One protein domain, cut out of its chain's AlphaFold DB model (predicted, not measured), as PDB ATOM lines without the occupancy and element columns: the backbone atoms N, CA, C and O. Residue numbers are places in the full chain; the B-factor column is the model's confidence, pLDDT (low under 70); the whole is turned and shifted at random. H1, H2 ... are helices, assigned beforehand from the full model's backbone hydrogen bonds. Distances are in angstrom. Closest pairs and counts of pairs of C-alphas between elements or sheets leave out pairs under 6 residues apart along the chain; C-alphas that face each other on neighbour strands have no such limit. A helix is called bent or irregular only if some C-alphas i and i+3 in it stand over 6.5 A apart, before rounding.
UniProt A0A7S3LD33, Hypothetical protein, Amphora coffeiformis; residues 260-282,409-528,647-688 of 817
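This is residues 260 to 282, 409 to 528 and 647 to 688 of the 817 residues of the protein "Hypothetical protein" of Amphora coffeiformis (UniProt A0A7S3LD33). H8 runs through the middle of a bundle of helices: H1, H4, H6 and H9 pack on it, and H5 bridges H4 and H6. Arm H2a of the bent helix H2 packs on H9, short H3 lies across one end, and residues 469 to 474 stick out at the other. The printed part has 185 residues with nine named helices, H1 to H9 in chain order, and no named strand, an all helix class. It is compact, with a radius of gyration of the C-alphas of 15.7 A and spans of 44 by 32 by 31 A.

H1, residues 260 to 277, touches H4, residues 448 to 467, at a shallow tilt of 26 degrees, opposite ways; their closest C-alphas, Ala 267 and Ile 457, are 4.5 A apart. H2, residues 411 to 431, was assigned as one helix by its hydrogen bonds but is bent, with C-alphas 418 and 421 7.0 A apart; its arms H2a, 411 to 418, and H2b, 421 to 431, stand at 49 degrees. H3, residues 436 to 443, touches residues 498 to 501 alone of H6, residues 498 to 514, about perpendicular at 78 degrees; the closest C-alphas are Phe 439 and Ser 498, 6.0 A. H2b only just touches H6, with 3 pairs of C-alphas within 8 A, the closest Ser 424 and Ile 509, 7.0 A. H5, residues 477 to 494, forms hairpins with H4 and with H6; its closest C-alpha pairs are Gln 486 and Ala 458, 5.0 A, and Phe 492 and Gly 500, 5.1 A. H7, residues 519 to 526, is close to H6 but not clearly touching. H8, residues 651 to 666, touches H6 at 28 degrees, opposite ways, with C-alphas Gly 656 and Ile 512 closest at 5.0 A. H1, H4, H5, H6 and H8 are an up and down bundle, each running against the one before. H9, residues 674 to 687, forms a hairpin with H8 and touches H2a with residues 683 to 687 alone, Ser 687 and Pro 412 having the closest C-alphas, 4.9 A. Every O i to N i+4 pair is within hydrogen-bond range in H2a, H2b, H4, H6, H7, H8 and H9, but 13 of 14 in H1, 3 of 4 in H3 and 12 of 14 in H5.

H1 begins at C-alpha 260 (233.935, 225.354, 238.502) and is 26.0 A long; H4 is 28.9 A, H5 26.6 A, H6 23.8 A and H8 22.5 A. H9, 20.0 A, ends at C-alpha 687 (245.041, 228.802, 223.895).

Residues 283 to 408 and 529 to 646 are not printed, with C-alpha gaps of 31.2 A and 20.5 A. Of the links printed whole, none is long. Mean pLDDT of the printed part is 73.3; 52 residues are under 70, among them 467 to 478 and 515 to 528.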
ATOM      1  N   GLN A 260     232.818 224.699 239.208       72.38
ATOM      2  CA  GLN A 260     233.935 225.354 238.502       72.38
ATOM      3  C   GLN A 260     233.557 225.773 237.081       72.38
ATOM      4  O   GLN A 260     233.920 226.857 236.614       72.38
ATOM      5  N   PHE A 261     232.792 224.939 236.373       77.38
ATOM      6  CA  PHE A 261     232.298 225.297 235.044       77.38
ATOM      7  C   PHE A 261     231.351 226.501 235.098       77.38
ATOM      8  O   PHE A 261     231.427 227.407 234.258       77.38
ATOM      9  N   ASP A 262     230.480 226.542 236.102       75.50
ATOM     10  CA  ASP A 262     229.572 227.659 236.335       75.50
ATOM     11  C   ASP A 262     230.332 228.955 236.656       75.50
ATOM     12  O   ASP A 262     230.012 230.018 236.108       75.50
ATOM     13  N   ALA A 263     231.367 228.878 237.490       75.75
ATOM     14  CA  ALA A 263     232.224 230.013 237.805       75.75
ATOM     15  C   ALA A 263     233.023 230.493 236.572       75.75
ATOM     16  O   ALA A 263     233.034 231.694 236.280       75.75
ATOM     17  N   TYR A 264     233.560 229.580 235.750       80.12
ATOM     18  CA  TYR A 264     234.189 229.896 234.457       80.12
ATOM     19  C   TYR A 264     233.238 230.656 233.527       80.12
ATOM     20  O   TYR A 264     233.590 231.704 232.971       80.12
ATOM     21  N   LEU A 265     232.008 230.157 233.364       77.44
ATOM     22  CA  LEU A 265     231.017 230.796 232.508       77.44
ATOM     23  C   LEU A 265     230.688 232.209 233.000       77.44
ATOM     24  O   LEU A 265     230.591 233.129 232.183       77.44
ATOM     25  N   ARG A 266     230.563 232.416 234.315       76.00
ATOM     26  CA  ARG A 266     230.360 233.755 234.887       76.00
ATOM     27  C   ARG A 266     231.555 234.676 234.648       76.00
ATOM     28  O   ARG A 266     231.332 235.822 234.269       76.00
ATOM     29  N   ALA A 267     232.787 234.196 234.798       71.06
ATOM     30  CA  ALA A 267     233.984 235.013 234.626       71.06
ATOM     31  C   ALA A 267     234.242 235.373 233.147       71.06
ATOM     32  O   ALA A 267     234.224 236.546 232.760       71.06
ATOM     33  N   VAL A 268     234.418 234.372 232.282       71.00
ATOM     34  CA  VAL A 268     234.907 234.569 230.907       71.00
ATOM     35  C   VAL A 268     233.794 235.015 229.956       71.00
ATOM     36  O   VAL A 268     233.991 235.918 229.138       71.00
ATOM     37  N   VAL A 269     232.579 234.454 230.046       70.31
ATOM     38  CA  VAL A 269     231.482 234.840 229.132       70.31
ATOM     39  C   VAL A 269     230.988 236.251 229.433       70.31
ATOM     40  O   VAL A 269     230.713 237.009 228.494       70.31
ATOM     41  N   ALA A 270     230.898 236.632 230.710       69.19
ATOM     42  CA  ALA A 270     230.486 237.979 231.085       69.19
ATOM     43  C   ALA A 270     231.548 239.016 230.692       69.19
ATOM     44  O   ALA A 270     231.194 240.007 230.043       69.19
ATOM     45  N   ALA A 271     232.837 238.745 230.946       65.88
ATOM     46  CA  ALA A 271     233.938 239.592 230.470       65.88
ATOM     47  C   ALA A 271     233.856 239.761 228.950       65.88
ATOM     48  O   ALA A 271     233.952 240.868 228.401       65.88
ATOM     49  N   ASN A 272     233.546 238.662 228.257       65.50
ATOM     50  CA  ASN A 272     233.479 238.677 226.817       65.50
ATOM     51  C   ASN A 272     232.290 239.450 226.236       65.50
ATOM     52  O   ASN A 272     232.408 240.053 225.160       65.50
ATOM     53  N   ALA A 273     231.166 239.471 226.950       65.56
ATOM     54  CA  ALA A 273     229.990 240.254 226.603       65.56
ATOM     55  C   ALA A 273     230.241 241.764 226.753       65.56
ATOM     56  O   ALA A 273     229.788 242.526 225.893       65.56
ATOM     57  N   VAL A 274     231.000 242.200 227.764       62.22
ATOM     58  CA  VAL A 274     231.344 243.624 227.951       62.22
ATOM     59  C   VAL A 274     232.201 244.141 226.796       62.22
ATOM     60  O   VAL A 274     231.867 245.168 226.201       62.22
ATOM     61  N   ASN A 275     233.211 243.377 226.373       61.38
ATOM     62  CA  ASN A 275     234.067 243.721 225.225       61.38
ATOM     63  C   ASN A 275     233.288 243.913 223.913       61.38
ATOM     64  O   ASN A 275     233.661 244.716 223.058       61.38
ATOM     65  N   SER A 276     232.164 243.209 223.748       60.94
ATOM     66  CA  SER A 276     231.302 243.382 222.575       60.94
ATOM     67  C   SER A 276     230.484 244.687 222.595       60.94
ATOM     68  O   SER A 276     230.095 245.179 221.532       60.94
ATOM     69  N   ARG A 277     230.236 245.267 223.781       59.91
ATOM     70  CA  ARG A 277     229.432 246.489 223.987       59.91
ATOM     71  C   ARG A 277     230.255 247.772 223.887       59.91
ATOM     72  O   ARG A 277     229.745 248.769 223.380       59.91
ATOM     73  N   SER A 278     231.521 247.743 224.299       50.06
ATOM     74  CA  SER A 278     232.436 248.896 224.331       50.06
ATOM     75  C   SER A 278     232.904 249.397 222.952       50.06
ATOM     76  O   SER A 278     233.599 250.405 222.869       50.06
ATOM     77  N   GLY A 279     232.429 248.791 221.855       48.25
ATOM     78  CA  GLY A 279     232.456 249.392 220.520       48.25
ATOM     79  C   GLY A 279     233.784 249.250 219.777       48.25
ATOM     80  O   GLY A 279     234.477 250.236 219.551       48.25
ATOM     81  N   GLY A 280     234.089 248.042 219.288       39.31
ATOM     82  CA  GLY A 280     235.185 247.861 218.328       39.31
ATOM     83  C   GLY A 280     235.434 246.444 217.819       39.31
ATOM     84  O   GLY A 280     235.925 246.291 216.705       39.31
ATOM     85  N   ILE A 281     235.066 245.400 218.566       41.50
ATOM     86  CA  ILE A 281     235.527 244.042 218.256       41.50
ATOM     87  C   ILE A 281     234.320 243.139 218.004       41.50
ATOM     88  O   ILE A 281     233.577 242.752 218.906       41.50
ATOM     89  N   ARG A 282     234.088 242.811 216.727       38.56
ATOM     90  CA  ARG A 282     233.131 241.772 216.327       38.56
ATOM     91  C   ARG A 282     233.711 240.410 216.709       38.56
ATOM     92  O   ARG A 282     234.338 239.752 215.885       38.56
ATOM     93  N   PHE A 409     256.990 223.099 227.975       62.06
ATOM     94  CA  PHE A 409     255.825 223.924 228.251       62.06
ATOM     95  C   PHE A 409     254.614 223.383 227.508       62.06
ATOM     96  O   PHE A 409     254.721 222.926 226.371       62.06
ATOM     97  N   ASN A 410     253.450 223.491 228.134       66.31
ATOM     98  CA  ASN A 410     252.203 223.352 227.403       66.31
ATOM     99  C   ASN A 410     251.928 224.624 226.559       66.31
ATOM    100  O   ASN A 410     252.590 225.654 226.718       66.31
ATOM    101  N   SER A 411     250.984 224.564 225.619       70.44
ATOM    102  CA  SER A 411     250.754 225.668 224.672       70.44
ATOM    103  C   SER A 411     250.319 226.999 225.317       70.44
ATOM    104  O   SER A 411     250.954 228.013 225.016       70.44
ATOM    105  N   PRO A 412     249.300 227.063 226.203       69.38
ATOM    106  CA  PRO A 412     248.920 228.320 226.856       69.38
ATOM    107  C   PRO A 412     250.052 228.916 227.690       69.38
ATOM    108  O   PRO A 412     250.197 230.135 227.768       69.38
ATOM    109  N   MET A 413     250.893 228.070 228.273       69.38
ATOM    110  CA  MET A 413     252.092 228.508 228.962       69.38
ATOM    111  C   MET A 413     253.128 229.155 228.037       69.38
ATOM    112  O   MET A 413     253.695 230.185 228.405       69.38
ATOM    113  N   GLN A 414     253.396 228.558 226.875       70.50
ATOM    114  CA  GLN A 414     254.324 229.118 225.895       70.50
ATOM    115  C   GLN A 414     253.825 230.477 225.385       70.50
ATOM    116  O   GLN A 414     254.582 231.448 225.388       70.50
ATOM    117  N   GLU A 415     252.537 230.561 225.043       71.44
ATOM    118  CA  GLU A 415     251.894 231.796 224.583       71.44
ATOM    119  C   GLU A 415     251.966 232.900 225.648       71.44
ATOM    120  O   GLU A 415     252.285 234.056 225.370       71.44
ATOM    121  N   TYR A 416     251.745 232.539 226.912       70.19
ATOM    122  CA  TYR A 416     251.874 233.477 228.020       70.19
ATOM    123  C   TYR A 416     253.291 234.083 228.107       70.19
ATOM    124  O   TYR A 416     253.441 235.299 228.262       70.19
ATOM    125  N   PHE A 417     254.335 233.254 227.983       66.69
ATOM    126  CA  PHE A 417     255.732 233.687 228.077       66.69
ATOM    127  C   PHE A 417     256.173 234.542 226.885       66.69
ATOM    128  O   PHE A 417     256.760 235.612 227.066       66.69
ATOM    129  N   GLU A 418     255.913 234.064 225.670       67.19
ATOM    130  CA  GLU A 418     256.388 234.707 224.443       67.19
ATOM    131  C   GLU A 418     255.630 236.006 224.147       67.19
ATOM    132  O   GLU A 418     256.210 236.941 223.582       67.19
ATOM    133  N   THR A 419     254.377 236.095 224.602       70.19
ATOM    134  CA  THR A 419     253.456 237.148 224.182       70.19
ATOM    135  C   THR A 419     252.950 237.999 225.346       70.19
ATOM    136  O   THR A 419     253.132 239.222 225.340       70.19
ATOM    137  N   LEU A 420     252.343 237.402 226.379       69.38
ATOM    138  CA  LEU A 420     251.642 238.178 227.414       69.38
ATOM    139  C   LEU A 420     252.554 238.893 228.410       69.38
ATOM    140  O   LEU A 420     252.237 240.021 228.798       69.38
ATOM    141  N   ILE A 421     253.678 238.302 228.821       68.75
ATOM    142  CA  ILE A 421     254.617 238.967 229.744       68.75
ATOM    143  C   ILE A 421     255.208 240.239 229.116       68.75
ATOM    144  O   ILE A 421     255.106 241.309 229.732       68.75
ATOM    145  N   PRO A 422     255.792 240.200 227.897       68.25
ATOM    146  CA  PRO A 422     256.284 241.413 227.243       68.25
ATOM    147  C   PRO A 422     255.191 242.472 227.065       68.25
ATOM    148  O   PRO A 422     255.448 243.665 227.238       68.25
ATOM    149  N   LEU A 423     253.970 242.037 226.751       69.88
ATOM    150  CA  LEU A 423     252.826 242.914 226.540       69.88
ATOM    151  C   LEU A 423     252.363 243.601 227.826       69.88
ATOM    152  O   LEU A 423     252.125 244.806 227.821       69.88
ATOM    153  N   SER A 424     252.258 242.860 228.928       70.69
ATOM    154  CA  SER A 424     251.817 243.389 230.223       70.69
ATOM    155  C   SER A 424     252.813 244.416 230.760       70.69
ATOM    156  O   SER A 424     252.412 245.491 231.202       70.69
ATOM    157  N   ASN A 425     254.114 244.149 230.603       70.62
ATOM    158  CA  ASN A 425     255.171 245.117 230.901       70.62
ATOM    159  C   ASN A 425     255.052 246.386 230.039       70.62
ATOM    160  O   ASN A 425     255.145 247.496 230.561       70.62
ATOM    161  N   ALA A 426     254.767 246.243 228.740       73.06
ATOM    162  CA  ALA A 426     254.541 247.390 227.862       73.06
ATOM    163  C   ALA A 426     253.294 248.202 228.261       73.06
ATOM    164  O   ALA A 426     253.329 249.431 228.223       73.06
ATOM    165  N   ILE A 427     252.208 247.540 228.685       73.44
ATOM    166  CA  ILE A 427     251.007 248.216 229.196       73.44
ATOM    167  C   ILE A 427     251.351 249.026 230.443       73.44
ATOM    168  O   ILE A 427     250.969 250.190 230.500       73.44
ATOM    169  N   VAL A 428     252.076 248.452 231.412       75.88
ATOM    170  CA  VAL A 428     252.501 249.151 232.640       75.88
ATOM    171  C   VAL A 428     253.310 250.405 232.313       75.88
ATOM    172  O   VAL A 428     253.013 251.480 232.844       75.88
ATOM    173  N   ASP A 429     254.284 250.282 231.410       74.56
ATOM    174  CA  ASP A 429     255.133 251.393 230.981       74.56
ATOM    175  C   ASP A 429     254.311 252.510 230.316       74.56
ATOM    176  O   ASP A 429     254.479 253.687 230.639       74.56
ATOM    177  N   GLU A 430     253.376 252.162 229.427       76.44
ATOM    178  CA  GLU A 430     252.523 253.146 228.753       76.44
ATOM    179  C   GLU A 430     251.465 253.763 229.683       76.44
ATOM    180  O   GLU A 430     251.114 254.935 229.526       76.44
ATOM    181  N   PHE A 431     250.972 253.013 230.674       71.44
ATOM    182  CA  PHE A 431     249.959 253.481 231.625       71.44
ATOM    183  C   PHE A 431     250.469 254.644 232.476       71.44
ATOM    184  O   PHE A 431     249.732 255.604 232.713       71.44
ATOM    185  N   GLY A 432     251.737 254.581 232.899       71.19
ATOM    186  CA  GLY A 432     252.387 255.631 233.689       71.19
ATOM    187  C   GLY A 432     252.525 256.971 232.957       71.19
ATOM    188  O   GLY A 432     252.644 258.012 233.605       71.19
ATOM    189  N   ASP A 433     252.457 256.955 231.623       76.12
ATOM    190  CA  ASP A 433     252.642 258.125 230.762       76.12
ATOM    191  C   ASP A 433     251.320 258.757 230.278       76.12
ATOM    192  O   ASP A 433     251.329 259.819 229.637       76.12
ATOM    193  N   LEU A 434     250.165 258.148 230.577       78.12
ATOM    194  CA  LEU A 434     248.861 258.671 230.163       78.12
ATOM    195  C   LEU A 434     248.395 259.854 231.038       78.12
ATOM    196  O   LEU A 434     248.540 259.834 232.259       78.12
ATOM    197  N   PRO A 435     247.778 260.894 230.441       80.12
ATOM    198  CA  PRO A 435     247.215 262.007 231.197       80.12
ATOM    199  C   PRO A 435     245.884 261.627 231.873       80.12
ATOM    200  O   PRO A 435     245.108 260.847 231.320       80.12
ATOM    201  N   ASP A 436     245.570 262.254 233.015       79.56
ATOM    202  CA  ASP A 436     244.335 262.032 233.793       79.56
ATOM    203  C   ASP A 436     243.052 262.086 232.944       79.56
ATOM    204  O   ASP A 436     242.096 261.342 233.186       79.56
ATOM    205  N   GLU A 437     243.018 262.959 231.933       83.56
ATOM    206  CA  GLU A 437     241.878 263.102 231.030       83.56
ATOM    207  C   GLU A 437     241.577 261.821 230.238       83.56
ATOM    208  O   GLU A 437     240.406 261.519 230.003       83.56
ATOM    209  N   ALA A 438     242.598 261.035 229.878       80.00
ATOM    210  CA  ALA A 438     242.417 259.777 229.155       80.00
ATOM    211  C   ALA A 438     241.668 258.734 230.002       80.00
ATOM    212  O   ALA A 438     240.834 257.993 229.478       80.00
ATOM    213  N   PHE A 439     241.910 258.716 231.318       82.19
ATOM    214  CA  PHE A 439     241.194 257.852 232.258       82.19
ATOM    215  C   PHE A 439     239.770 258.344 232.504       82.19
ATOM    216  O   PHE A 439     238.829 257.555 232.479       82.19
ATOM    217  N   LEU A 440     239.587 259.656 232.683       82.50
ATOM    218  CA  LEU A 440     238.266 260.247 232.908       82.50
ATOM    219  C   LEU A 440     237.317 260.015 231.732       82.50
ATOM    220  O   LEU A 440     236.144 259.719 231.951       82.50
ATOM    221  N   ASP A 441     237.804 260.113 230.496       84.31
ATOM    222  CA  ASP A 441     236.996 259.831 229.307       84.31
ATOM    223  C   ASP A 441     236.501 258.378 229.291       84.31
ATOM    224  O   ASP A 441     235.338 258.126 228.962       84.31
ATOM    225  N   ARG A 442     237.345 257.424 229.710       86.00
ATOM    226  CA  ARG A 442     236.953 256.014 229.809       86.00
ATOM    227  C   ARG A 442     235.993 255.761 230.971       86.00
ATOM    228  O   ARG A 442     234.963 255.136 230.746       86.00
ATOM    229  N   ILE A 443     236.264 256.298 232.162       87.75
ATOM    230  CA  ILE A 443     235.382 256.188 233.338       87.75
ATOM    231  C   ILE A 443     233.983 256.723 233.019       87.75
ATOM    232  O   ILE A 443     232.987 256.066 233.302       87.75
ATOM    233  N   ASN A 444     233.896 257.890 232.375       87.56
ATOM    234  CA  ASN A 444     232.618 258.502 232.005       87.56
ATOM    235  C   ASN A 444     231.847 257.706 230.937       87.56
ATOM    236  O   ASN A 444     230.651 257.940 230.753       87.56
ATOM    237  N   ALA A 445     232.521 256.806 230.215       86.81
ATOM    238  CA  ALA A 445     231.899 255.912 229.247       86.81
ATOM    239  C   ALA A 445     231.351 254.622 229.883       86.81
ATOM    240  O   ALA A 445     230.567 253.936 229.225       86.81
ATOM    241  N   LEU A 446     231.731 254.296 231.125       86.62
ATOM    242  CA  LEU A 446     231.226 253.124 231.842       86.62
ATOM    243  C   LEU A 446     229.813 253.377 232.372       86.62
ATOM    244  O   LEU A 446     229.519 254.409 232.979       86.62
ATOM    245  N   THR A 447     228.927 252.411 232.156       88.19
ATOM    246  CA  THR A 447     227.569 252.435 232.701       88.19
ATOM    247  C   THR A 447     227.503 251.681 234.034       88.19
ATOM    248  O   THR A 447     228.349 250.829 234.301       88.19
ATOM    249  N   PRO A 448     226.477 251.920 234.876       85.75
ATOM    250  CA  PRO A 448     226.264 251.112 236.079       85.75
ATOM    251  C   PRO A 448     226.105 249.611 235.795       85.75
ATOM    252  O   PRO A 448     226.471 248.796 236.629       85.75
ATOM    253  N   GLU A 449     225.572 249.249 234.622       81.56
ATOM    254  CA  GLU A 449     225.464 247.847 234.200       81.56
ATOM    255  C   GLU A 449     226.848 247.245 233.920       81.56
ATOM    256  O   GLU A 449     227.091 246.104 234.292       81.56
ATOM    257  N   ASP A 450     227.769 248.009 233.320       81.31
ATOM    258  CA  ASP A 450     229.143 247.542 233.085       81.31
ATOM    259  C   ASP A 450     229.877 247.312 234.414       81.31
ATOM    260  O   ASP A 450     230.510 246.276 234.588       81.31
ATOM    261  N   LEU A 451     229.727 248.232 235.375       84.00
ATOM    262  CA  LEU A 451     230.321 248.109 236.713       84.00
ATOM    263  C   LEU A 451     229.789 246.883 237.468       84.00
ATOM    264  O   LEU A 451     230.580 246.136 238.032       84.00
ATOM    265  N   GLN A 452     228.478 246.633 237.405       81.94
ATOM    266  CA  GLN A 452     227.875 245.440 238.002       81.94
ATOM    267  C   GLN A 452     228.392 244.147 237.350       81.94
ATOM    268  O   GLN A 452     228.606 243.151 238.033       81.94
ATOM    269  N   ILE A 453     228.596 244.142 236.028       76.69
ATOM    270  CA  ILE A 453     229.173 242.981 235.342       76.69
ATOM    271  C   ILE A 453     230.622 242.755 235.794       76.69
ATOM    272  O   ILE A 453     231.003 241.612 236.024       76.69
ATOM    273  N   TYR A 454     231.415 243.815 235.963       83.94
ATOM    274  CA  TYR A 454     232.786 243.700 236.464       83.94
ATOM    275  C   TYR A 454     232.856 243.156 237.897       83.94
ATOM    276  O   TYR A 454     233.710 242.318 238.174       83.94
ATOM    277  N   GLU A 455     231.940 243.559 238.783       81.62
ATOM    278  CA  GLU A 455     231.825 242.989 240.134       81.62
ATOM    279  C   GLU A 455     231.490 241.490 240.101       81.62
ATOM    280  O   GLU A 455     232.128 240.715 240.805       81.62
ATOM    281  N   ILE A 456     230.561 241.062 239.234       79.38
ATOM    282  CA  ILE A 456     230.208 239.639 239.063       79.38
ATOM    283  C   ILE A 456     231.405 238.823 238.564       79.38
ATOM    284  O   ILE A 456     231.606 237.694 239.004       79.38
ATOM    285  N   ILE A 457     232.198 239.373 237.640       80.19
ATOM    286  CA  ILE A 457     233.401 238.693 237.140       80.19
ATOM    287  C   ILE A 457     234.428 238.559 238.266       80.19
ATOM    288  O   ILE A 457     234.982 237.480 238.442       80.19
ATOM    289  N   ALA A 458     234.638 239.615 239.058       82.06
ATOM    290  CA  ALA A 458     235.541 239.570 240.203       82.06
ATOM    291  C   ALA A 458     235.091 238.548 241.263       82.06
ATOM    292  O   ALA A 458     235.912 237.789 241.764       82.06
ATOM    293  N   GLU A 459     233.790 238.483 241.563       81.75
ATOM    294  CA  GLU A 459     233.204 237.458 242.439       81.75
ATOM    295  C   GLU A 459     233.443 236.039 241.910       81.75
ATOM    296  O   GLU A 459     233.856 235.169 242.672       81.75
ATOM    297  N   ALA A 460     233.236 235.813 240.609       80.69
ATOM    298  CA  ALA A 460     233.454 234.511 239.985       80.69
ATOM    299  C   ALA A 460     234.936 234.097 239.984       80.69
ATOM    300  O   ALA A 460     235.236 232.927 240.180       80.69
ATOM    301  N   MET A 461     235.866 235.042 239.812       83.75
ATOM    302  CA  MET A 461     237.303 234.766 239.933       83.75
ATOM    303  C   MET A 461     237.687 234.367 241.368       83.75
ATOM    304  O   MET A 461     238.509 233.474 241.548       83.75
ATOM    305  N   VAL A 462     237.088 234.998 242.388       82.25
ATOM    306  CA  VAL A 462     237.291 234.612 243.799       82.25
ATOM    307  C   VAL A 462     236.758 233.203 244.064       82.25
ATOM    308  O   VAL A 462     237.382 232.446 244.799       82.25
ATOM    309  N   GLU A 463     235.609 232.850 243.490       79.38
ATOM    310  CA  GLU A 463     235.012 231.513 243.603       79.38
ATOM    311  C   GLU A 463     235.906 230.441 242.968       79.38
ATOM    312  O   GLU A 463     236.308 229.523 243.675       79.38
ATOM    313  N   LEU A 464     236.342 230.648 241.715       76.00
ATOM    314  CA  LEU A 464     237.313 229.776 241.034       76.00
ATOM    315  C   LEU A 464     238.572 229.542 241.886       76.00
ATOM    316  O   LEU A 464     239.039 228.413 241.996       76.00
ATOM    317  N   CYS A 465     239.102 230.600 242.512       77.12
ATOM    318  CA  CYS A 465     240.305 230.493 243.338       77.12
ATOM    319  C   CYS A 465     240.072 229.729 244.650       77.12
ATOM    320  O   CYS A 465     240.913 228.937 245.062       77.12
ATOM    321  N   ASN A 466     238.943 229.962 245.325       73.69
ATOM    322  CA  ASN A 466     238.670 229.347 246.628       73.69
ATOM    323  C   ASN A 466     238.342 227.853 246.526       73.69
ATOM    324  O   ASN A 466     238.676 227.104 247.440       73.69
ATOM    325  N   ASP A 467     237.705 227.427 245.438       65.62
ATOM    326  CA  ASP A 467     237.310 226.030 245.235       65.62
ATOM    327  C   ASP A 467     238.496 225.145 244.787       65.62
ATOM    328  O   ASP A 467     238.413 223.920 244.834       65.62
ATOM    329  N   ALA A 468     239.635 225.748 244.418       57.88
ATOM    330  CA  ALA A 468     240.880 225.038 244.106       57.88
ATOM    331  C   ALA A 468     241.641 224.524 245.355       57.88
ATOM    332  O   ALA A 468     242.556 223.708 245.216       57.88
ATOM    333  N   ASP A 469     241.265 224.951 246.572       55.03
ATOM    334  CA  ASP A 469     241.805 224.437 247.846       55.03
ATOM    335  C   ASP A 469     240.696 223.844 248.745       55.03
ATOM    336  O   ASP A 469     240.265 224.460 249.727       55.03
ATOM    337  N   PRO A 470     240.245 222.605 248.471       42.06
ATOM    338  CA  PRO A 470     239.222 221.940 249.280       42.06
ATOM    339  C   PRO A 470     239.710 221.585 250.696       42.06
ATOM    340  O   PRO A 470     238.901 221.240 251.562       42.06
ATOM    341  N   THR A 471     241.020 221.661 250.965       42.75
ATOM    342  CA  THR A 471     241.590 221.316 252.277       42.75
ATOM    343  C   THR A 471     241.456 222.449 253.290       42.75
ATOM    344  O   THR A 471     241.441 222.192 254.496       42.75
ATOM    345  N   GLY A 472     241.268 223.686 252.817       40.59
ATOM    346  CA  GLY A 472     240.915 224.849 253.627       40.59
ATOM    347  C   GLY A 472     241.943 225.233 254.692       40.59
ATOM    348  O   GLY A 472     241.610 226.023 255.584       40.59
ATOM    349  N   GLU A 473     243.155 224.672 254.657       42.31
ATOM    350  CA  GLU A 473     244.169 224.940 255.678       42.31
ATOM    351  C   GLU A 473     245.003 226.186 255.374       42.31
ATOM    352  O   GLU A 473     245.388 226.863 256.326       42.31
ATOM    353  N   GLU A 474     245.143 226.612 254.116       45.97
ATOM    354  CA  GLU A 474     245.715 227.916 253.764       45.97
ATOM    355  C   GLU A 474     245.132 228.378 252.426       45.97
ATOM    356  O   GLU A 474     245.532 227.864 251.390       45.97
ATOM    357  N   SER A 475     244.234 229.381 252.422       46.31
ATOM    358  CA  SER A 475     243.858 230.047 251.166       46.31
ATOM    359  C   SER A 475     245.149 230.398 250.436       46.31
ATOM    360  O   SER A 475     245.951 231.151 251.008       46.31
ATOM    361  N   LEU A 476     245.362 229.833 249.243       57.47
ATOM    362  CA  LEU A 476     246.557 230.076 248.438       57.47
ATOM    363  C   LEU A 476     246.854 231.575 248.508       57.47
ATOM    364  O   LEU A 476     245.947 232.379 248.293       57.47
ATOM    365  N   ALA A 477     248.073 231.976 248.881       58.44
ATOM    366  CA  ALA A 477     248.414 233.398 249.014       58.44
ATOM    367  C   ALA A 477     248.018 234.195 247.751       58.44
ATOM    368  O   ALA A 477     247.596 235.342 247.858       58.44
ATOM    369  N   GLN A 478     248.030 233.514 246.599       61.22
ATOM    370  CA  GLN A 478     247.519 233.959 245.305       61.22
ATOM    371  C   GLN A 478     246.045 234.424 245.348       61.22
ATOM    372  O   GLN A 478     245.716 235.475 244.793       61.22
ATOM    373  N   CYS A 479     245.143 233.741 246.070       71.75
ATOM    374  CA  CYS A 479     243.729 234.131 246.248       71.75
ATOM    375  C   CYS A 479     243.545 235.494 246.928       71.75
ATOM    376  O   CYS A 479     242.506 236.140 246.745       71.75
ATOM    377  N   ALA A 480     244.549 235.986 247.663       73.38
ATOM    378  CA  ALA A 480     244.505 237.331 248.224       73.38
ATOM    379  C   ALA A 480     244.504 238.408 247.126       73.38
ATOM    380  O   ALA A 480     243.738 239.364 247.245       73.38
ATOM    381  N   GLY A 481     245.266 238.235 246.038       76.69
ATOM    382  CA  GLY A 481     245.313 239.185 244.919       76.69
ATOM    383  C   GLY A 481     243.958 239.369 244.228       76.69
ATOM    384  O   GLY A 481     243.483 240.493 244.040       76.69
ATOM    385  N   VAL A 482     243.241 238.271 243.960       80.62
ATOM    386  CA  VAL A 482     241.892 238.336 243.367       80.62
ATOM    387  C   VAL A 482     240.871 238.925 244.345       80.62
ATOM    388  O   VAL A 482     240.005 239.698 243.926       80.62
ATOM    389  N   ALA A 483     240.996 238.658 245.648       83.19
ATOM    390  CA  ALA A 483     240.168 239.309 246.664       83.19
ATOM    391  C   ALA A 483     240.446 240.826 246.769       83.19
ATOM    392  O   ALA A 483     239.511 241.622 246.902       83.19
ATOM    393  N   GLU A 484     241.708 241.253 246.663       84.19
ATOM    394  CA  GLU A 484     242.099 242.669 246.607       84.19
ATOM    395  C   GLU A 484     241.565 243.356 245.343       84.19
ATOM    396  O   GLU A 484     241.057 244.484 245.410       84.19
ATOM    397  N   PHE A 485     241.598 242.666 244.199       87.69
ATOM    398  CA  PHE A 485     240.954 243.123 242.972       87.69
ATOM    399  C   PHE A 485     239.440 243.283 243.158       87.69
ATOM    400  O   PHE A 485     238.907 244.351 242.854       87.69
ATOM    401  N   GLN A 486     238.749 242.284 243.717       89.00
ATOM    402  CA  GLN A 486     237.311 242.362 243.999       89.00
ATOM    403  C   GLN A 486     236.981 243.557 244.903       89.00
ATOM    404  O   GLN A 486     236.038 244.311 244.633       89.00
ATOM    405  N   GLN A 487     237.777 243.780 245.953       87.69
ATOM    406  CA  GLN A 487     237.608 244.918 246.854       87.69
ATOM    407  C   GLN A 487     237.810 246.256 246.128       87.69
ATOM    408  O   GLN A 487     237.010 247.181 246.305       87.69
ATOM    409  N   SER A 488     238.852 246.356 245.303       88.69
ATOM    410  CA  SER A 488     239.164 247.554 244.517       88.69
ATOM    411  C   SER A 488     238.069 247.851 243.494       88.69
ATOM    412  O   SER A 488     237.636 248.998 243.364       88.69
ATOM    413  N   MET A 489     237.557 246.815 242.827       90.50
ATOM    414  CA  MET A 489     236.460 246.916 241.868       90.50
ATOM    415  C   MET A 489     235.169 247.380 242.545       90.50
ATOM    416  O   MET A 489     234.541 248.323 242.066       90.50
ATOM    417  N   THR A 490     234.826 246.807 243.703       88.38
ATOM    418  CA  THR A 490     233.657 247.222 244.500       88.38
ATOM    419  C   THR A 490     233.769 248.695 244.913       88.38
ATOM    420  O   THR A 490     232.855 249.492 244.706       88.38
ATOM    421  N   ALA A 491     234.928 249.105 245.441       89.38
ATOM    422  CA  ALA A 491     235.160 250.491 245.848       89.38
ATOM    423  C   ALA A 491     235.082 251.470 244.661       89.38
ATOM    424  O   ALA A 491     234.524 252.568 244.784       89.38
ATOM    425  N   PHE A 492     235.616 251.078 243.499       90.12
ATOM    426  CA  PHE A 492     235.526 251.863 242.273       90.12
ATOM    427  C   PHE A 492     234.085 251.958 241.754       90.12
ATOM    428  O   PHE A 492     233.662 253.045 241.356       90.12
ATOM    429  N   ALA A 493     233.312 250.872 241.799       87.38
ATOM    430  CA  ALA A 493     231.913 250.858 241.382       87.38
ATOM    431  C   ALA A 493     231.033 251.764 242.263       87.38
ATOM    432  O   ALA A 493     230.181 252.495 241.749       87.38
ATOM    433  N   GLU A 494     231.278 251.786 243.577       89.81
ATOM    434  CA  GLU A 494     230.586 252.671 244.521       89.81
ATOM    435  C   GLU A 494     230.950 254.153 244.325       89.81
ATOM    436  O   GLU A 494     230.106 255.040 244.514       89.81
ATOM    437  N   SER A 495     232.204 254.443 243.961       90.62
ATOM    438  CA  SER A 495     232.714 255.808 243.814       90.62
ATOM    439  C   SER A 495     233.748 255.944 242.679       90.62
ATOM    440  O   SER A 495     234.950 256.075 242.953       90.62
ATOM    441  N   PRO A 496     233.301 256.034 241.409       88.88
ATOM    442  CA  PRO A 496     234.206 256.103 240.266       88.88
ATOM    443  C   PRO A 496     235.131 257.324 240.319       88.88
ATOM    444  O   PRO A 496     234.686 258.471 240.417       88.88
ATOM    445  N   SER A 497     236.438 257.087 240.244       87.69
ATOM    446  CA  SER A 497     237.474 258.123 240.233       87.69
ATOM    447  C   SER A 497     238.701 257.641 239.465       87.69
ATOM    448  O   SER A 497     238.903 256.438 239.351       87.69
ATOM    449  N   SER A 498     239.541 258.556 238.969       81.69
ATOM    450  CA  SER A 498     240.787 258.170 238.285       81.69
ATOM    451  C   SER A 498     241.718 257.356 239.183       81.69
ATOM    452  O   SER A 498     242.321 256.409 238.709       81.69
ATOM    453  N   ALA A 499     241.792 257.680 240.479       83.12
ATOM    454  CA  ALA A 499     242.598 256.920 241.435       83.12
ATOM    455  C   ALA A 499     242.070 255.487 241.598       83.12
ATOM    456  O   ALA A 499     242.807 254.548 241.342       83.12
ATOM    457  N   GLY A 500     240.774 255.322 241.896       85.31
ATOM    458  CA  GLY A 500     240.175 253.987 242.014       85.31
ATOM    459  C   GLY A 500     240.232 253.187 240.707       85.31
ATOM    460  O   GLY A 500     240.381 251.975 240.732       85.31
ATOM    461  N   TYR A 501     240.172 253.863 239.557       85.75
ATOM    462  CA  TYR A 501     240.357 253.234 238.252       85.75
ATOM    463  C   TYR A 501     241.773 252.693 238.051       85.75
ATOM    464  O   TYR A 501     241.948 251.579 237.567       85.75
ATOM    465  N   ILE A 502     242.781 253.487 238.417       82.81
ATOM    466  CA  ILE A 502     244.186 253.079 238.372       82.81
ATOM    467  C   ILE A 502     244.414 251.909 239.334       82.81
ATOM    468  O   ILE A 502     245.053 250.943 238.936       82.81
ATOM    469  N   ASP A 503     243.837 251.950 240.538       84.81
ATOM    470  CA  ASP A 503     243.931 250.859 241.514       84.81
ATOM    471  C   ASP A 503     243.342 249.550 240.950       84.81
ATOM    472  O   ASP A 503     243.991 248.510 241.019       84.81
ATOM    473  N   VAL A 504     242.169 249.605 240.302       87.31
ATOM    474  CA  VAL A 504     241.563 248.449 239.607       87.31
ATOM    475  C   VAL A 504     242.471 247.917 238.495       87.31
ATOM    476  O   VAL A 504     242.640 246.707 238.363       87.31
ATOM    477  N   MET A 505     243.066 248.801 237.695       85.75
ATOM    478  CA  MET A 505     243.933 248.411 236.579       85.75
ATOM    479  C   MET A 505     245.249 247.795 237.055       85.75
ATOM    480  O   MET A 505     245.689 246.799 236.490       85.75
ATOM    481  N   ILE A 506     245.849 248.341 238.114       82.75
ATOM    482  CA  ILE A 506     247.037 247.770 238.758       82.75
ATOM    483  C   ILE A 506     246.700 246.406 239.362       82.75
ATOM    484  O   ILE A 506     247.457 245.468 239.154       82.75
ATOM    485  N   ALA A 507     245.561 246.270 240.046       83.88
ATOM    486  CA  ALA A 507     245.130 244.988 240.598       83.88
ATOM    487  C   ALA A 507     244.918 243.930 239.499       83.88
ATOM    488  O   ALA A 507     245.348 242.795 239.660       83.88
ATOM    489  N   LEU A 508     244.342 244.299 238.349       83.25
ATOM    490  CA  LEU A 508     244.211 243.396 237.198       83.25
ATOM    491  C   LEU A 508     245.561 242.998 236.593       83.25
ATOM    492  O   LEU A 508     245.750 241.837 236.249       83.25
ATOM    493  N   ILE A 509     246.491 243.942 236.459       81.94
ATOM    494  CA  ILE A 509     247.847 243.662 235.971       81.94
ATOM    495  C   ILE A 509     248.581 242.735 236.945       81.94
ATOM    496  O   ILE A 509     249.192 241.762 236.514       81.94
ATOM    497  N   ASN A 510     248.479 242.998 238.248       78.94
ATOM    498  CA  ASN A 510     249.050 242.139 239.279       78.94
ATOM    499  C   ASN A 510     248.434 240.740 239.227       78.94
ATOM    500  O   ASN A 510     249.190 239.781 239.230       78.94
ATOM    501  N   ASN A 511     247.111 240.614 239.067       78.81
ATOM    502  CA  ASN A 511     246.459 239.316 238.889       78.81
ATOM    503  C   ASN A 511     246.961 238.581 237.642       78.81
ATOM    504  O   ASN A 511     247.160 237.378 237.710       78.81
ATOM    505  N   ILE A 512     247.189 239.268 236.516       76.31
ATOM    506  CA  ILE A 512     247.771 238.631 235.323       76.31
ATOM    507  C   ILE A 512     249.138 238.034 235.672       76.31
ATOM    508  O   ILE A 512     249.387 236.881 235.346       76.31
ATOM    509  N   PHE A 513     249.994 238.771 236.388       71.12
ATOM    510  CA  PHE A 513     251.303 238.267 236.816       71.12
ATOM    511  C   PHE A 513     251.228 237.174 237.899       71.12
ATOM    512  O   PHE A 513     252.014 236.230 237.858       71.12
ATOM    513  N   GLU A 514     250.299 237.280 238.848       70.06
ATOM    514  CA  GLU A 514     250.149 236.388 240.007       70.06
ATOM    515  C   GLU A 514     249.456 235.064 239.652       70.06
ATOM    516  O   GLU A 514     249.905 234.005 240.080       70.06
ATOM    517  N   TYR A 515     248.439 235.119 238.786       69.44
ATOM    518  CA  TYR A 515     247.760 233.969 238.165       69.44
ATOM    519  C   TYR A 515     248.331 233.658 236.791       69.44
ATOM    520  O   TYR A 515     247.697 233.051 235.926       69.44
ATOM    521  N   SER A 516     249.571 234.083 236.583       64.19
ATOM    522  CA  SER A 516     250.391 233.497 235.554       64.19
ATOM    523  C   SER A 516     250.422 231.986 235.806       64.19
ATOM    524  O   SER A 516     250.795 231.589 236.913       64.19
ATOM    525  N   PRO A 517     250.166 231.130 234.797       56.31
ATOM    526  CA  PRO A 517     250.429 229.692 234.917       56.31
ATOM    527  C   PRO A 517     251.917 229.403 235.218       56.31
ATOM    528  O   PRO A 517     252.313 228.263 235.437       56.31
ATOM    529  N   TRP A 518     252.752 230.449 235.225       53.88
ATOM    530  CA  TRP A 518     254.152 230.456 235.591       53.88
ATOM    531  C   TRP A 518     254.477 231.206 236.889       53.88
ATOM    532  O   TRP A 518     255.662 231.376 237.113       53.88
ATOM    533  N   SER A 519     253.567 231.708 237.733       53.53
ATOM    534  CA  SER A 519     253.984 232.551 238.884       53.53
ATOM    535  C   SER A 519     255.050 231.875 239.761       53.53
ATOM    536  O   SER A 519     256.064 232.491 240.073       53.53
ATOM    537  N   VAL A 520     254.928 230.561 239.974       49.56
ATOM    538  CA  VAL A 520     255.951 229.724 240.624       49.56
ATOM    539  C   VAL A 520     257.279 229.709 239.855       49.56
ATOM    540  O   VAL A 520     258.339 229.858 240.449       49.56
ATOM    541  N   VAL A 521     257.268 229.538 238.532       49.62
ATOM    542  CA  VAL A 521     258.505 229.402 237.743       49.62
ATOM    543  C   VAL A 521     259.118 230.755 237.356       49.62
ATOM    544  O   VAL A 521     260.337 230.867 237.347       49.62
ATOM    545  N   LEU A 522     258.325 231.792 237.079       49.00
ATOM    546  CA  LEU A 522     258.785 233.166 236.858       49.00
ATOM    547  C   LEU A 522     259.405 233.732 238.123       49.00
ATOM    548  O   LEU A 522     260.474 234.314 238.023       49.00
ATOM    549  N   GLU A 523     258.820 233.505 239.301       49.88
ATOM    550  CA  GLU A 523     259.454 233.913 240.555       49.88
ATOM    551  C   GLU A 523     260.812 233.222 240.726       49.88
ATOM    552  O   GLU A 523     261.770 233.869 241.130       49.88
ATOM    553  N   ILE A 524     260.945 231.958 240.309       46.84
ATOM    554  CA  ILE A 524     262.207 231.203 240.359       46.84
ATOM    555  C   ILE A 524     263.217 231.635 239.274       46.84
ATOM    556  O   ILE A 524     264.429 231.642 239.504       46.84
ATOM    557  N   VAL A 525     262.751 232.004 238.081       46.72
ATOM    558  CA  VAL A 525     263.588 232.498 236.974       46.72
ATOM    559  C   VAL A 525     264.047 233.937 237.245       46.72
ATOM    560  O   VAL A 525     265.210 234.271 237.007       46.72
ATOM    561  N   GLU A 526     263.166 234.787 237.774       47.41
ATOM    562  CA  GLU A 526     263.418 236.197 238.093       47.41
ATOM    563  C   GLU A 526     264.147 236.387 239.429       47.41
ATOM    564  O   GLU A 526     264.952 237.315 239.548       47.41
ATOM    565  N   SER A 527     263.973 235.489 240.413       47.91
ATOM    566  CA  SER A 527     264.777 235.473 241.650       47.91
ATOM    567  C   SER A 527     266.241 235.122 241.404       47.91
ATOM    568  O   SER A 527     267.055 235.237 242.334       47.91
ATOM    569  N   GLY A 528     266.573 234.739 240.163       39.50
ATOM    570  CA  GLY A 528     267.912 234.529 239.649       39.50
ATOM    571  C   GLY A 528     268.923 235.448 240.327       39.50
ATOM    572  O   GLY A 528     269.049 236.626 239.993       39.50
ATOM    573  N   GLY A 647     251.402 221.579 240.555       49.19
ATOM    574  CA  GLY A 647     251.111 222.826 241.268       49.19
ATOM    575  C   GLY A 647     250.820 224.034 240.377       49.19
ATOM    576  O   GLY A 647     250.865 225.148 240.880       49.19
ATOM    577  N   VAL A 648     250.583 223.838 239.074       54.31
ATOM    578  CA  VAL A 648     249.917 224.868 238.268       54.31
ATOM    579  C   VAL A 648     248.469 224.450 238.166       54.31
ATOM    580  O   VAL A 648     248.151 223.404 237.592       54.31
ATOM    581  N   HIS A 649     247.621 225.262 238.770       65.69
ATOM    582  CA  HIS A 649     246.190 225.071 238.784       65.69
ATOM    583  C   HIS A 649     245.683 225.377 237.371       65.69
ATOM    584  O   HIS A 649     246.057 226.388 236.774       65.69
ATOM    585  N   LEU A 650     244.862 224.498 236.783       70.06
ATOM    586  CA  LEU A 650     244.260 224.789 235.471       70.06
ATOM    587  C   LEU A 650     243.342 226.027 235.542       70.06
ATOM    588  O   LEU A 650     242.979 226.597 234.514       70.06
ATOM    589  N   GLU A 651     242.996 226.454 236.756       74.06
ATOM    590  CA  GLU A 651     242.261 227.657 237.112       74.06
ATOM    591  C   GLU A 651     243.096 228.922 236.851       74.06
ATOM    592  O   GLU A 651     242.542 229.938 236.429       74.06
ATOM    593  N   ASP A 652     244.423 228.864 237.017       74.38
ATOM    594  CA  ASP A 652     245.340 229.996 236.826       74.38
ATOM    595  C   ASP A 652     245.214 230.626 235.428       74.38
ATOM    596  O   ASP A 652     244.896 231.815 235.335       74.38
ATOM    597  N   PRO A 653     245.356 229.877 234.311       75.25
ATOM    598  CA  PRO A 653     245.201 230.456 232.978       75.25
ATOM    599  C   PRO A 653     243.781 230.983 232.706       75.25
ATOM    600  O   PRO A 653     243.618 231.919 231.923       75.25
ATOM    601  N   ILE A 654     242.752 230.442 233.368       79.00
ATOM    602  CA  ILE A 654     241.368 230.931 233.263       79.00
ATOM    603  C   ILE A 654     241.213 232.277 233.979       79.00
ATOM    604  O   ILE A 654     240.630 233.218 233.429       79.00
ATOM    605  N   ILE A 655     241.743 232.392 235.197       80.50
ATOM    606  CA  ILE A 655     241.751 233.635 235.975       80.50
ATOM    607  C   ILE A 655     242.605 234.689 235.253       80.50
ATOM    608  O   ILE A 655     242.201 235.856 235.165       80.50
ATOM    609  N   GLY A 656     243.726 234.280 234.655       80.94
ATOM    610  CA  GLY A 656     244.548 235.095 233.765       80.94
ATOM    611  C   GLY A 656     243.770 235.605 232.545       80.94
ATOM    612  O   GLY A 656     243.773 236.808 232.275       80.94
ATOM    613  N   GLU A 657     243.026 234.738 231.843       83.94
ATOM    614  CA  GLU A 657     242.183 235.115 230.695       83.94
ATOM    615  C   GLU A 657     241.089 236.116 231.097       83.94
ATOM    616  O   GLU A 657     240.858 237.113 230.397       83.94
ATOM    617  N   ALA A 658     240.410 235.873 232.221       82.81
ATOM    618  CA  ALA A 658     239.375 236.758 232.743       82.81
ATOM    619  C   ALA A 658     239.956 238.135 233.104       82.81
ATOM    620  O   ALA A 658     239.407 239.163 232.689       82.81
ATOM    621  N   SER A 659     241.102 238.155 233.792       84.62
ATOM    622  CA  SER A 659     241.829 239.376 234.155       84.62
ATOM    623  C   SER A 659     242.251 240.166 232.920       84.62
ATOM    624  O   SER A 659     242.000 241.369 232.833       84.62
ATOM    625  N   LEU A 660     242.814 239.492 231.917       81.94
ATOM    626  CA  LEU A 660     243.227 240.110 230.660       81.94
ATOM    627  C   LEU A 660     242.030 240.652 229.873       81.94
ATOM    628  O   LEU A 660     242.061 241.778 229.376       81.94
ATOM    629  N   SER A 661     240.939 239.892 229.801       81.62
ATOM    630  CA  SER A 661     239.709 240.316 229.127       81.62
ATOM    631  C   SER A 661     239.098 241.558 229.773       81.62
ATOM    632  O   SER A 661     238.634 242.453 229.056       81.62
ATOM    633  N   LEU A 662     239.117 241.632 231.107       83.38
ATOM    634  CA  LEU A 662     238.710 242.808 231.872       83.38
ATOM    635  C   LEU A 662     239.647 243.989 231.634       83.38
ATOM    636  O   LEU A 662     239.161 245.084 231.340       83.38
ATOM    637  N   LEU A 663     240.959 243.757 231.696       85.06
ATOM    638  CA  LEU A 663     241.984 244.769 231.464       85.06
ATOM    639  C   LEU A 663     241.787 245.415 230.094       85.06
ATOM    640  O   LEU A 663     241.622 246.628 230.013       85.06
ATOM    641  N   VAL A 664     241.686 244.613 229.029       84.12
ATOM    642  CA  VAL A 664     241.425 245.083 227.657       84.12
ATOM    643  C   VAL A 664     240.143 245.906 227.581       84.12
ATOM    644  O   VAL A 664     240.111 246.944 226.915       84.12
ATOM    645  N   SER A 665     239.093 245.492 228.296       82.12
ATOM    646  CA  SER A 665     237.840 246.243 228.360       82.12
ATOM    647  C   SER A 665     238.023 247.617 229.010       82.12
ATOM    648  O   SER A 665     237.321 248.563 228.658       82.12
ATOM    649  N   LEU A 666     238.963 247.754 229.940       85.06
ATOM    650  CA  LEU A 666     239.244 248.969 230.695       85.06
ATOM    651  C   LEU A 666     240.411 249.787 230.094       85.06
ATOM    652  O   LEU A 666     240.682 250.903 230.532       85.06
ATOM    653  N   LEU A 667     241.098 249.342 229.046       84.50
ATOM    654  CA  LEU A 667     242.137 250.190 228.452       84.50
ATOM    655  C   LEU A 667     241.522 251.425 227.755       84.50
ATOM    656  O   LEU A 667     240.512 251.319 227.047       84.50
ATOM    657  N   PRO A 668     242.108 252.627 227.921       81.00
ATOM    658  CA  PRO A 668     241.699 253.798 227.156       81.00
ATOM    659  C   PRO A 668     241.872 253.555 225.652       81.00
ATOM    660  O   PRO A 668     242.921 253.112 225.196       81.00
ATOM    661  N   THR A 669     240.884 253.934 224.837       77.69
ATOM    662  CA  THR A 669     240.914 253.716 223.372       77.69
ATOM    663  C   THR A 669     242.028 254.479 222.643       77.69
ATOM    664  O   THR A 669     242.216 254.308 221.441       77.69
ATOM    665  N   VAL A 670     242.709 255.386 223.346       77.25
ATOM    666  CA  VAL A 670     243.816 256.208 222.842       77.25
ATOM    667  C   VAL A 670     245.190 255.589 223.101       77.25
ATOM    668  O   VAL A 670     246.182 256.160 222.650       77.25
ATOM    669  N   LEU A 671     245.249 254.455 223.806       78.25
ATOM    670  CA  LEU A 671     246.491 253.752 224.095       78.25
ATOM    671  C   LEU A 671     247.156 253.291 222.780       78.25
ATOM    672  O   LEU A 671     246.513 252.602 221.974       78.25
ATOM    673  N   PRO A 672     248.414 253.691 222.514       73.81
ATOM    674  CA  PRO A 672     249.210 253.105 221.444       73.81
ATOM    675  C   PRO A 672     249.241 251.573 221.564       73.81
ATOM    676  O   PRO A 672     249.157 251.014 222.641       73.81
ATOM    677  N   GLY A 673     249.257 250.852 220.442       73.81
ATOM    678  CA  GLY A 673     249.335 249.387 220.504       73.81
ATOM    679  C   GLY A 673     248.077 248.654 221.001       73.81
ATOM    680  O   GLY A 673     248.082 247.430 220.965       73.81
ATOM    681  N   LEU A 674     246.966 249.331 221.343       78.12
ATOM    682  CA  LEU A 674     245.719 248.668 221.780       78.12
ATOM    683  C   LEU A 674     245.230 247.578 220.812       78.12
ATOM    684  O   LEU A 674     244.728 246.549 221.240       78.12
ATOM    685  N   ALA A 675     245.389 247.781 219.501       77.94
ATOM    686  CA  ALA A 675     245.019 246.774 218.506       77.94
ATOM    687  C   ALA A 675     245.904 245.516 218.566       77.94
ATOM    688  O   ALA A 675     245.406 244.427 218.307       77.94
ATOM    689  N   THR A 676     247.189 245.676 218.901       78.12
ATOM    690  CA  THR A 676     248.103 244.560 219.164       78.12
ATOM    691  C   THR A 676     247.704 243.883 220.468       78.12
ATOM    692  O   THR A 676     247.445 242.694 220.448       78.12
ATOM    693  N   ILE A 677     247.501 244.647 221.549       74.25
ATOM    694  CA  ILE A 677     247.079 244.115 222.856       74.25
ATOM    695  C   ILE A 677     245.814 243.255 222.740       74.25
ATOM    696  O   ILE A 677     245.743 242.168 223.297       74.25
ATOM    697  N   VAL A 678     244.819 243.729 221.989       80.56
ATOM    698  CA  VAL A 678     243.586 242.979 221.725       80.56
ATOM    699  C   VAL A 678     243.857 241.694 220.938       80.56
ATOM    700  O   VAL A 678     243.239 240.680 221.235       80.56
ATOM    701  N   ALA A 679     244.731 241.742 219.928       79.81
ATOM    702  CA  ALA A 679     245.047 240.578 219.107       79.81
ATOM    703  C   ALA A 679     245.760 239.492 219.924       79.81
ATOM    704  O   ALA A 679     245.325 238.348 219.884       79.81
ATOM    705  N   GLU A 680     246.762 239.874 220.718       77.00
ATOM    706  CA  GLU A 680     247.483 238.955 221.605       77.00
ATOM    707  C   GLU A 680     246.567 238.388 222.705       77.00
ATOM    708  O   GLU A 680     246.612 237.206 223.028       77.00
ATOM    709  N   ALA A 681     245.672 239.210 223.265       78.44
ATOM    710  CA  ALA A 681     244.689 238.739 224.240       78.44
ATOM    711  C   ALA A 681     243.679 237.753 223.636       78.44
ATOM    712  O   ALA A 681     243.247 236.818 224.310       78.44
ATOM    713  N   ASP A 682     243.296 237.951 222.371       79.31
ATOM    714  CA  ASP A 682     242.455 237.005 221.639       79.31
ATOM    715  C   ASP A 682     243.224 235.706 221.301       79.31
ATOM    716  O   ASP A 682     242.601 234.643 221.275       79.31
ATOM    717  N   GLU A 683     244.543 235.769 221.070       77.94
ATOM    718  CA  GLU A 683     245.417 234.602 220.852       77.94
ATOM    719  C   GLU A 683     245.572 233.775 222.134       77.94
ATOM    720  O   GLU A 683     245.299 232.575 222.122       77.94
ATOM    721  N   TYR A 684     245.830 234.422 223.275       80.12
ATOM    722  CA  TYR A 684     245.833 233.754 224.576       80.12
ATOM    723  C   TYR A 684     244.459 233.168 224.953       80.12
ATOM    724  O   TYR A 684     244.352 232.005 225.322       80.12
ATOM    725  N   SER A 685     243.362 233.910 224.766       80.31
ATOM    726  CA  SER A 685     241.989 233.389 224.969       80.31
ATOM    727  C   SER A 685     241.642 232.202 224.049       80.31
ATOM    728  O   SER A 685     240.649 231.498 224.262       80.31
ATOM    729  N   ALA A 686     242.401 231.988 222.970       79.50
ATOM    730  CA  ALA A 686     242.257 230.820 222.108       79.50
ATOM    731  C   ALA A 686     243.115 229.627 222.559       79.50
ATOM    732  O   ALA A 686     242.786 228.503 222.176       79.50
ATOM    733  N   SER A 687     244.168 229.851 223.355       77.62
ATOM    734  CA  SER A 687     245.041 228.802 223.895       77.62
ATOM    735  C   SER A 687     244.607 228.275 225.267       77.62
ATOM    736  O   SER A 687     245.078 227.213 225.662       77.62
ATOM    737  N   VAL A 688     243.711 228.978 225.973       77.12
ATOM    738  CA  VAL A 688     243.097 228.530 227.237       77.12
ATOM    739  C   VAL A 688     241.910 227.601 226.959       77.12
ATOM    740  O   VAL A 688     240.981 227.974 226.232       77.12
TER     741      VAL A 688